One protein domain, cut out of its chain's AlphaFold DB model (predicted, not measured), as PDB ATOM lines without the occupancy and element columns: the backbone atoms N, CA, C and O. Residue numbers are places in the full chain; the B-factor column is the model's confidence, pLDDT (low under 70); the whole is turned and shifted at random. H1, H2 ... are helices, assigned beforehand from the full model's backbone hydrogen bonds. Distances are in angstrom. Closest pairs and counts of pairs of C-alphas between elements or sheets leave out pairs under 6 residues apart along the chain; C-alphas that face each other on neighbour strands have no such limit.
ATOM      1  N   LYS A  42      -7.789  -9.567 -33.894       71.19
ATOM      2  CA  LYS A  42      -7.319 -10.927 -34.081       71.19
ATOM      3  C   LYS A  42      -7.680 -11.688 -32.809       71.19
ATOM      4  O   LYS A  42      -6.995 -11.587 -31.799       71.19
ATOM      5  N   THR A  43      -8.811 -12.382 -32.840       74.19
ATOM      6  CA  THR A  43      -9.286 -13.178 -31.712       74.19
ATOM      7  C   THR A  43      -8.521 -14.493 -31.687       74.19
ATOM      8  O   THR A  43      -8.664 -15.341 -32.566       74.19
ATOM      9  N   GLU A  44      -7.660 -14.661 -30.687       79.06
ATOM     10  CA  GLU A  44      -6.981 -15.931 -30.451       79.06
ATOM     11  C   GLU A  44      -7.912 -16.861 -29.671       79.06
ATOM     12  O   GLU A  44      -8.422 -16.521 -28.601       79.06
ATOM     13  N   ARG A  45      -8.172 -18.050 -30.224       80.69
ATOM     14  CA  ARG A  45      -8.984 -19.065 -29.553       80.69
ATOM     15  C   ARG A  45      -8.092 -19.902 -28.649       80.69
ATOM     16  O   ARG A  45      -7.327 -20.734 -29.129       80.69
ATOM     17  N   ILE A  46      -8.254 -19.727 -27.346       79.69
ATOM     18  CA  ILE A  46      -7.589 -20.556 -26.340       79.69
ATOM     19  C   ILE A  46      -8.398 -21.843 -26.157       79.69
ATOM     20  O   ILE A  46      -9.611 -21.804 -25.940       79.69
ATOM     21  N   VAL A  47      -7.727 -22.988 -26.267       82.94
ATOM     22  CA  VAL A  47      -8.302 -24.316 -26.022       82.94
ATOM     23  C   VAL A  47      -7.494 -24.969 -24.910       82.94
ATOM     24  O   VAL A  47      -6.268 -24.973 -24.965       82.94
ATOM     25  N   ALA A  48      -8.181 -25.506 -23.907       81.00
ATOM     26  CA  ALA A  48      -7.564 -26.217 -22.797       81.00
ATOM     27  C   ALA A  48      -8.151 -27.626 -22.693       81.00
ATOM     28  O   ALA A  48      -9.357 -27.821 -22.869       81.00
ATOM     29  N   GLU A  49      -7.293 -28.595 -22.391       88.06
ATOM     30  CA  GLU A  49      -7.707 -29.948 -22.047       88.06
ATOM     31  C   GLU A  49      -7.969 -30.030 -20.541       88.06
ATOM     32  O   GLU A  49      -7.162 -29.572 -19.731       88.06
ATOM     33  N   ILE A  50      -9.123 -30.584 -20.166       86.69
ATOM     34  CA  ILE A  50      -9.516 -30.747 -18.765       86.69
ATOM     35  C   ILE A  50      -9.314 -32.218 -18.384       86.69
ATOM     36  O   ILE A  50     -10.003 -33.070 -18.959       86.69
ATOM     37  N   PRO A  51      -8.434 -32.525 -17.410       93.12
ATOM     38  CA  PRO A  51      -8.239 -33.886 -16.919       93.12
ATOM     39  C   PRO A  51      -9.540 -34.516 -16.411       93.12
ATOM     40  O   PRO A  51     -10.379 -33.841 -15.813       93.12
ATOM     41  N   GLN A  52      -9.692 -35.831 -16.593       93.38
ATOM     42  CA  GLN A  52     -10.910 -36.545 -16.191       93.38
ATOM     43  C   GLN A  52     -11.184 -36.447 -14.683       93.38
ATOM     44  O   GLN A  52     -12.321 -36.202 -14.292       93.38
ATOM     45  N   VAL A  53     -10.145 -36.559 -13.851       95.56
ATOM     46  CA  VAL A  53     -10.263 -36.435 -12.387       95.56
ATOM     47  C   VAL A  53     -10.903 -35.098 -12.003       95.56
ATOM     48  O   VAL A  53     -11.850 -35.053 -11.223       95.56
ATOM     49  N   LEU A  54     -10.468 -34.006 -12.640       92.25
ATOM     50  CA  LEU A  54     -11.018 -32.676 -12.392       92.25
ATOM     51  C   LEU A  54     -12.486 -32.568 -12.836       92.25
ATOM     52  O   LEU A  54     -13.283 -31.913 -12.168       92.25
ATOM     53  N   LYS A  55     -12.882 -33.234 -13.928       91.81
ATOM     54  CA  LYS A  55     -14.298 -33.286 -14.340       91.81
ATOM     55  C   LYS A  55     -15.176 -33.982 -13.302       91.81
ATOM     56  O   LYS A  55     -16.295 -33.533 -13.055       91.81
ATOM     57  N   GLU A  56     -14.688 -35.060 -12.698       95.12
ATOM     58  CA  GLU A  56     -15.420 -35.789 -11.657       95.12
ATOM     59  C   GLU A  56     -15.577 -34.939 -10.388       95.12
ATOM     60  O   GLU A  56     -16.672 -34.860  -9.824       95.12
ATOM     61  N   GLU A  57     -14.531 -34.213  -9.990       94.44
ATOM     62  CA  GLU A  57     -14.593 -33.254  -8.881       94.44
ATOM     63  C   GLU A  57     -15.583 -32.112  -9.149       94.44
ATOM     64  O   GLU A  57     -16.408 -31.788  -8.288       94.44
ATOM     65  N   ILE A  58     -15.556 -31.538 -10.358       93.38
ATOM     66  CA  ILE A  58     -16.498 -30.493 -10.783       93.38
ATOM     67  C   ILE A  58     -17.937 -31.008 -10.716       93.38
ATOM     68  O   ILE A  58     -18.813 -30.311 -10.201       93.38
ATOM     69  N   LYS A  59     -18.191 -32.232 -11.190       93.06
ATOM     70  CA  LYS A  59     -19.522 -32.845 -11.141       93.06
ATOM     71  C   LYS A  59     -20.016 -32.994  -9.701       93.06
ATOM     72  O   LYS A  59     -21.101 -32.520  -9.375       93.06
ATOM     73  N   ASN A  60     -19.180 -33.549  -8.823       94.50
ATOM     74  CA  ASN A  60     -19.501 -33.696  -7.401       94.50
ATOM     75  C   ASN A  60     -19.768 -32.344  -6.717       94.50
ATOM     76  O   ASN A  60     -20.573 -32.260  -5.787       94.50
ATOM     77  N   TYR A  61     -19.085 -31.284  -7.150       93.94
ATOM     78  CA  TYR A  61     -19.322 -29.932  -6.657       93.94
ATOM     79  C   TYR A  61     -20.661 -29.361  -7.150       93.94
ATOM     80  O   TYR A  61     -21.395 -28.776  -6.352       93.94
ATOM     81  N   ILE A  62     -21.005 -29.548  -8.427       93.19
ATOM     82  CA  ILE A  62     -22.280 -29.089  -9.009       93.19
ATOM     83  C   ILE A  62     -23.469 -29.749  -8.306       93.19
ATOM     84  O   ILE A  62     -24.410 -29.057  -7.927       93.19
ATOM     85  N   ASP A  63     -23.396 -31.055  -8.044       91.69
ATOM     86  CA  ASP A  63     -24.476 -31.793  -7.375       91.69
ATOM     87  C   ASP A  63     -24.776 -31.251  -5.962       91.69
ATOM     88  O   ASP A  63     -25.913 -31.303  -5.489       91.69
ATOM     89  N   LYS A  64     -23.769 -30.669  -5.296       93.12
ATOM     90  CA  LYS A  64     -23.899 -30.045  -3.969       93.12
ATOM     91  C   LYS A  64     -24.346 -28.582  -4.020       93.12
ATOM     92  O   LYS A  64     -24.821 -28.067  -3.010       93.12
ATOM     93  N   ASN A  65     -24.200 -27.904  -5.160       88.75
ATOM     94  CA  ASN A  65     -24.424 -26.466  -5.289       88.75
ATOM     95  C   ASN A  65     -25.421 -26.162  -6.414       88.75
ATOM     96  O   ASN A  65     -25.061 -26.025  -7.585       88.75
ATOM     97  N   LYS A  66     -26.694 -25.998  -6.041       84.19
ATOM     98  CA  LYS A  66     -27.765 -25.666  -6.991       84.19
ATOM     99  C   LYS A  66     -27.494 -24.330  -7.691       84.19
ATOM    100  O   LYS A  66     -27.073 -23.365  -7.059       84.19
ATOM    101  N   GLY A  67     -27.767 -24.276  -8.995       82.88
ATOM    102  CA  GLY A  67     -27.593 -23.070  -9.817       82.88
ATOM    103  C   GLY A  67     -26.157 -22.822 -10.295       82.88
ATOM    104  O   GLY A  67     -25.919 -21.866 -11.033       82.88
ATOM    105  N   ILE A  68     -25.201 -23.678  -9.918       88.00
ATOM    106  CA  ILE A  68     -23.844 -23.649 -10.465       88.00
ATOM    107  C   ILE A  68     -23.742 -24.652 -11.616       88.00
ATOM    108  O   ILE A  68     -24.197 -25.784 -11.518       88.00
ATOM    109  N   THR A  69     -23.111 -24.235 -12.712       90.81
ATOM    110  CA  THR A  69     -22.822 -25.092 -13.869       90.81
ATOM    111  C   THR A  69     -21.318 -25.223 -14.084       90.81
ATOM    112  O   THR A  69     -20.543 -24.362 -13.664       90.81
ATOM    113  N   GLU A  70     -20.902 -26.268 -14.804       89.50
ATOM    114  CA  GLU A  70     -19.501 -26.481 -15.202       89.50
ATOM    115  C   GLU A  70     -18.923 -25.240 -15.898       89.50
ATOM    116  O   GLU A  70     -17.836 -24.778 -15.560       89.50
ATOM    117  N   ARG A  71     -19.708 -24.620 -16.790       89.44
ATOM    118  CA  ARG A  71     -19.334 -23.371 -17.463       89.44
ATOM    119  C   ARG A  71     -18.983 -22.263 -16.470       89.44
ATOM    120  O   ARG A  71     -17.976 -21.589 -16.655       89.44
ATOM    121  N   ILE A  72     -19.801 -22.057 -15.440       91.62
ATOM    122  CA  ILE A  72     -19.570 -21.005 -14.438       91.62
ATOM    123  C   ILE A  72     -18.296 -21.289 -13.648       91.62
ATOM    124  O   ILE A  72     -17.525 -20.368 -13.395       91.62
ATOM    125  N   ILE A  73     -18.055 -22.547 -13.285       92.25
ATOM    126  CA  ILE A  73     -16.850 -22.952 -12.550       92.25
ATOM    127  C   ILE A  73     -15.601 -22.670 -13.388       92.25
ATOM    128  O   ILE A  73     -14.672 -22.028 -12.900       92.25
ATOM    129  N   ILE A  74     -15.610 -23.060 -14.665       90.88
ATOM    130  CA  ILE A  74     -14.496 -22.808 -15.586       90.88
ATOM    131  C   ILE A  74     -14.282 -21.303 -15.784       90.88
ATOM    132  O   ILE A  74     -13.155 -20.829 -15.695       90.88
ATOM    133  N   LEU A  75     -15.348 -20.527 -16.005       90.88
ATOM    134  CA  LEU A  75     -15.236 -19.074 -16.168       90.88
ATOM    135  C   LEU A  75     -14.710 -18.391 -14.898       90.88
ATOM    136  O   LEU A  75     -13.880 -17.492 -14.993       90.88
ATOM    137  N   LYS A  76     -15.129 -18.835 -13.708       91.88
ATOM    138  CA  LYS A  76     -14.566 -18.346 -12.441       91.88
ATOM    139  C   LYS A  76     -13.080 -18.678 -12.325       91.88
ATOM    140  O   LYS A  76     -12.306 -17.800 -11.957       91.88
ATOM    141  N   ALA A  77     -12.675 -19.900 -12.672       90.94
ATOM    142  CA  ALA A  77     -11.269 -20.296 -12.663       90.94
ATOM    143  C   ALA A  77     -10.437 -19.442 -13.633       90.94
ATOM    144  O   ALA A  77      -9.419 -18.885 -13.240       90.94
ATOM    145  N   LEU A  78     -10.903 -19.252 -14.869       90.06
ATOM    146  CA  LEU A  78     -10.241 -18.384 -15.847       90.06
ATOM    147  C   LEU A  78     -10.139 -16.935 -15.347       90.06
ATOM    148  O   LEU A  78      -9.093 -16.306 -15.496       90.06
ATOM    149  N   LYS A  79     -11.177 -16.418 -14.684       92.94
ATOM    150  CA  LYS A  79     -11.126 -15.084 -14.075       92.94
ATOM    151  C   LYS A  79     -10.038 -15.001 -12.996       92.94
ATOM    152  O   LYS A  79      -9.307 -14.018 -12.953       92.94
ATOM    153  N   LEU A  80      -9.887 -16.044 -12.172       93.38
ATOM    154  CA  LEU A  80      -8.805 -16.145 -11.178       93.38
ATOM    155  C   LEU A  80      -7.414 -16.234 -11.822       93.38
ATOM    156  O   LEU A  80      -6.463 -15.684 -11.279       93.38
ATOM    157  N   PHE A  81      -7.299 -16.863 -12.993       90.75
ATOM    158  CA  PHE A  81      -6.061 -16.891 -13.782       90.75
ATOM    159  C   PHE A  81      -5.739 -15.563 -14.493       90.75
ATOM    160  O   PHE A  81      -4.710 -15.468 -15.157       90.75
ATOM    161  N   GLY A  82      -6.581 -14.534 -14.348       90.38
ATOM    162  CA  GLY A  82      -6.342 -13.196 -14.893       90.38
ATOM    163  C   GLY A  82      -7.009 -12.926 -16.243       90.38
ATOM    164  O   GLY A  82      -6.775 -11.871 -16.831       90.38
ATOM    165  N   PHE A  83      -7.862 -13.828 -16.739       89.94
ATOM    166  CA  PHE A  83      -8.652 -13.553 -17.938       89.94
ATOM    167  C   PHE A  83      -9.758 -12.535 -17.643       89.94
ATOM    168  O   PHE A  83     -10.479 -12.637 -16.648       89.94
ATOM    169  N   HIS A  84      -9.931 -11.569 -18.546       90.25
ATOM    170  CA  HIS A  84     -11.023 -10.609 -18.451       90.25
ATOM    171  C   HIS A  84     -12.352 -11.282 -18.822       90.25
ATOM    172  O   HIS A  84     -12.584 -11.635 -19.977       90.25
ATOM    173  N   ILE A  85     -13.218 -11.481 -17.826       89.00
ATOM    174  CA  ILE A  85     -14.529 -12.120 -17.974       89.00
ATOM    175  C   ILE A  85     -15.581 -11.226 -17.323       89.00
ATOM    176  O   ILE A  85     -15.441 -10.849 -16.158       89.00
ATOM    177  N   ASN A  86     -16.645 -10.930 -18.071       90.69
ATOM    178  CA  ASN A  86     -17.782 -10.151 -17.589       90.69
ATOM    179  C   ASN A  86     -18.560 -10.910 -16.507       90.69
ATOM    180  O   ASN A  86     -18.870 -12.092 -16.669       90.69
ATOM    181  N   ASP A  87     -18.944 -10.213 -15.438       89.44
ATOM    182  CA  ASP A  87     -19.657 -10.817 -14.304       89.44
ATOM    183  C   ASP A  87     -21.038 -11.362 -14.675       89.44
ATOM    184  O   ASP A  87     -21.446 -12.412 -14.176       89.44
ATOM    185  N   ASP A  88     -21.701 -10.752 -15.657       88.69
ATOM    186  CA  ASP A  88     -22.970 -11.235 -16.213       88.69
ATOM    187  C   ASP A  88     -22.876 -12.644 -16.818       88.69
ATOM    188  O   ASP A  88     -23.894 -13.306 -17.040       88.69
ATOM    189  N   TRP A  89     -21.664 -13.110 -17.142       86.44
ATOM    190  CA  TRP A  89     -21.429 -14.451 -17.682       86.44
ATOM    191  C   TRP A  89     -21.238 -15.502 -16.586       86.44
ATOM    192  O   TRP A  89     -21.284 -16.697 -16.883       86.44
ATOM    193  N   LEU A  90     -21.039 -15.076 -15.336       87.50
ATOM    194  CA  LEU A  90     -20.859 -15.951 -14.175       87.50
ATOM    195  C   LEU A  90     -22.187 -16.370 -13.532       87.50
ATOM    196  O   LEU A  90     -22.183 -17.158 -12.585       87.50
ATOM    197  N   VAL A  91     -23.310 -15.858 -14.038       84.94
ATOM    198  CA  VAL A  91     -24.656 -16.166 -13.555       84.94
ATOM    199  C   VAL A  91     -25.360 -17.093 -14.540       84.94
ATOM    200  O   VAL A  91     -25.387 -16.840 -15.748       84.94
ATOM    201  N   ASP A  92     -25.973 -18.161 -14.026       79.75
ATOM    202  CA  ASP A  92     -26.836 -19.005 -14.847       79.75
ATOM    203  C   ASP A  92     -28.189 -18.319 -15.063       79.75
ATOM    204  O   ASP A  92     -29.053 -18.282 -14.183       79.75
ATOM    205  N   LYS A  93     -28.395 -17.799 -16.274       76.38
ATOM    206  CA  LYS A  93     -29.652 -17.155 -16.681       76.38
ATOM    207  C   LYS A  93     -30.829 -18.132 -16.763       76.38
ATOM    208  O   LYS A  93     -31.973 -17.694 -16.837       76.38
ATOM    209  N   ARG A  94     -30.581 -19.450 -16.772       71.50
ATOM    210  CA  ARG A  94     -31.645 -20.469 -16.722       71.50
ATOM    211  C   ARG A  94     -32.228 -20.622 -15.325       71.50
ATOM    212  O   ARG A  94     -33.377 -21.015 -15.208       71.50
ATOM    213  N   SER A  95     -31.454 -20.300 -14.292       64.94
ATOM    214  CA  SER A  95     -31.896 -20.397 -12.898       64.94
ATOM    215  C   SER A  95     -32.768 -19.215 -12.456       64.94
ATOM    216  O   SER A  95     -33.319 -19.258 -11.363       64.94
ATOM    217  N   THR A  96     -32.842 -18.146 -13.253       61.12
ATOM    218  CA  THR A  96     -33.554 -16.894 -12.937       61.12
ATOM    219  C   THR A  96     -34.880 -16.722 -13.696       61.12
ATOM    220  O   THR A  96     -35.515 -15.680 -13.553       61.12
ATOM    221  N   ARG A  97     -35.299 -17.718 -14.489       54.56
ATOM    222  CA  ARG A  97     -36.645 -17.815 -15.085       54.56
ATOM    223  C   ARG A  97     -37.533 -18.712 -14.238       54.56
ATOM    224  O   ARG A  97     -38.736 -18.391 -14.167       54.56
TER     225      ARG A  97
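AT A GLANCE: This is residues 42 to 97 of the 97 residues of an uncharacterized protein of Rickettsia amblyommatis str. Darkwater (UniProt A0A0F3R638). Two helices, H1 and H2, stand about perpendicular, at 73 degrees: the first end of H2, at Glu 70, packs on H1 near its middle, at Ile 58, and the stretch after H2, residues 81 to 97, folds back past H2 on the side away from H1. Residues 42 to 49 stick out from this body as a free arm. The printed part has 56 residues, with two named helices in the order H1, H2 and no named strand. The class is all helix, though under half of the residues, 24 of the 56, are in named elements. The whole is flat, spanning 38 by 31 by 16 A, and only just loose, close to compact, with a radius of gyration of the C-alphas of 12.7 A.

HOW THE PARTS SIT: H1, residues 52 to 64, touches H2, residues 70 to 80, with residues 58 to 62 alone. Their closest C-alphas, those of Ile 58 and Glu 70, are 6.7 A apart. Their lines stand about perpendicular, at 73 degrees. In H2 every O i to N i+4 pair is within hydrogen-bond range; in H1 8 of 9 are.

IN THESE COORDINATES: H1, the longest helix, runs 19.0 A from C-alpha 52 at (-10.910, -36.545, -16.191) to C-alpha 64 at (-23.899, -30.045, -3.969). H2 runs 15.4 A and ends with C-alpha 80 at (-8.805, -16.145, -11.178).

THE WHOLE: The C-alphas of Lys 42 and Lys 64, the two farthest apart, are 39.3 A apart. The printed part has no cut, and the link from H1 to H2 is tight, with 5 residues. Residues 81 to 97 hold no named element; Arg 97 is the chain's last residue. The mean pLDDT of the printed part is 86.7, and residues 95 to 97 are under 70.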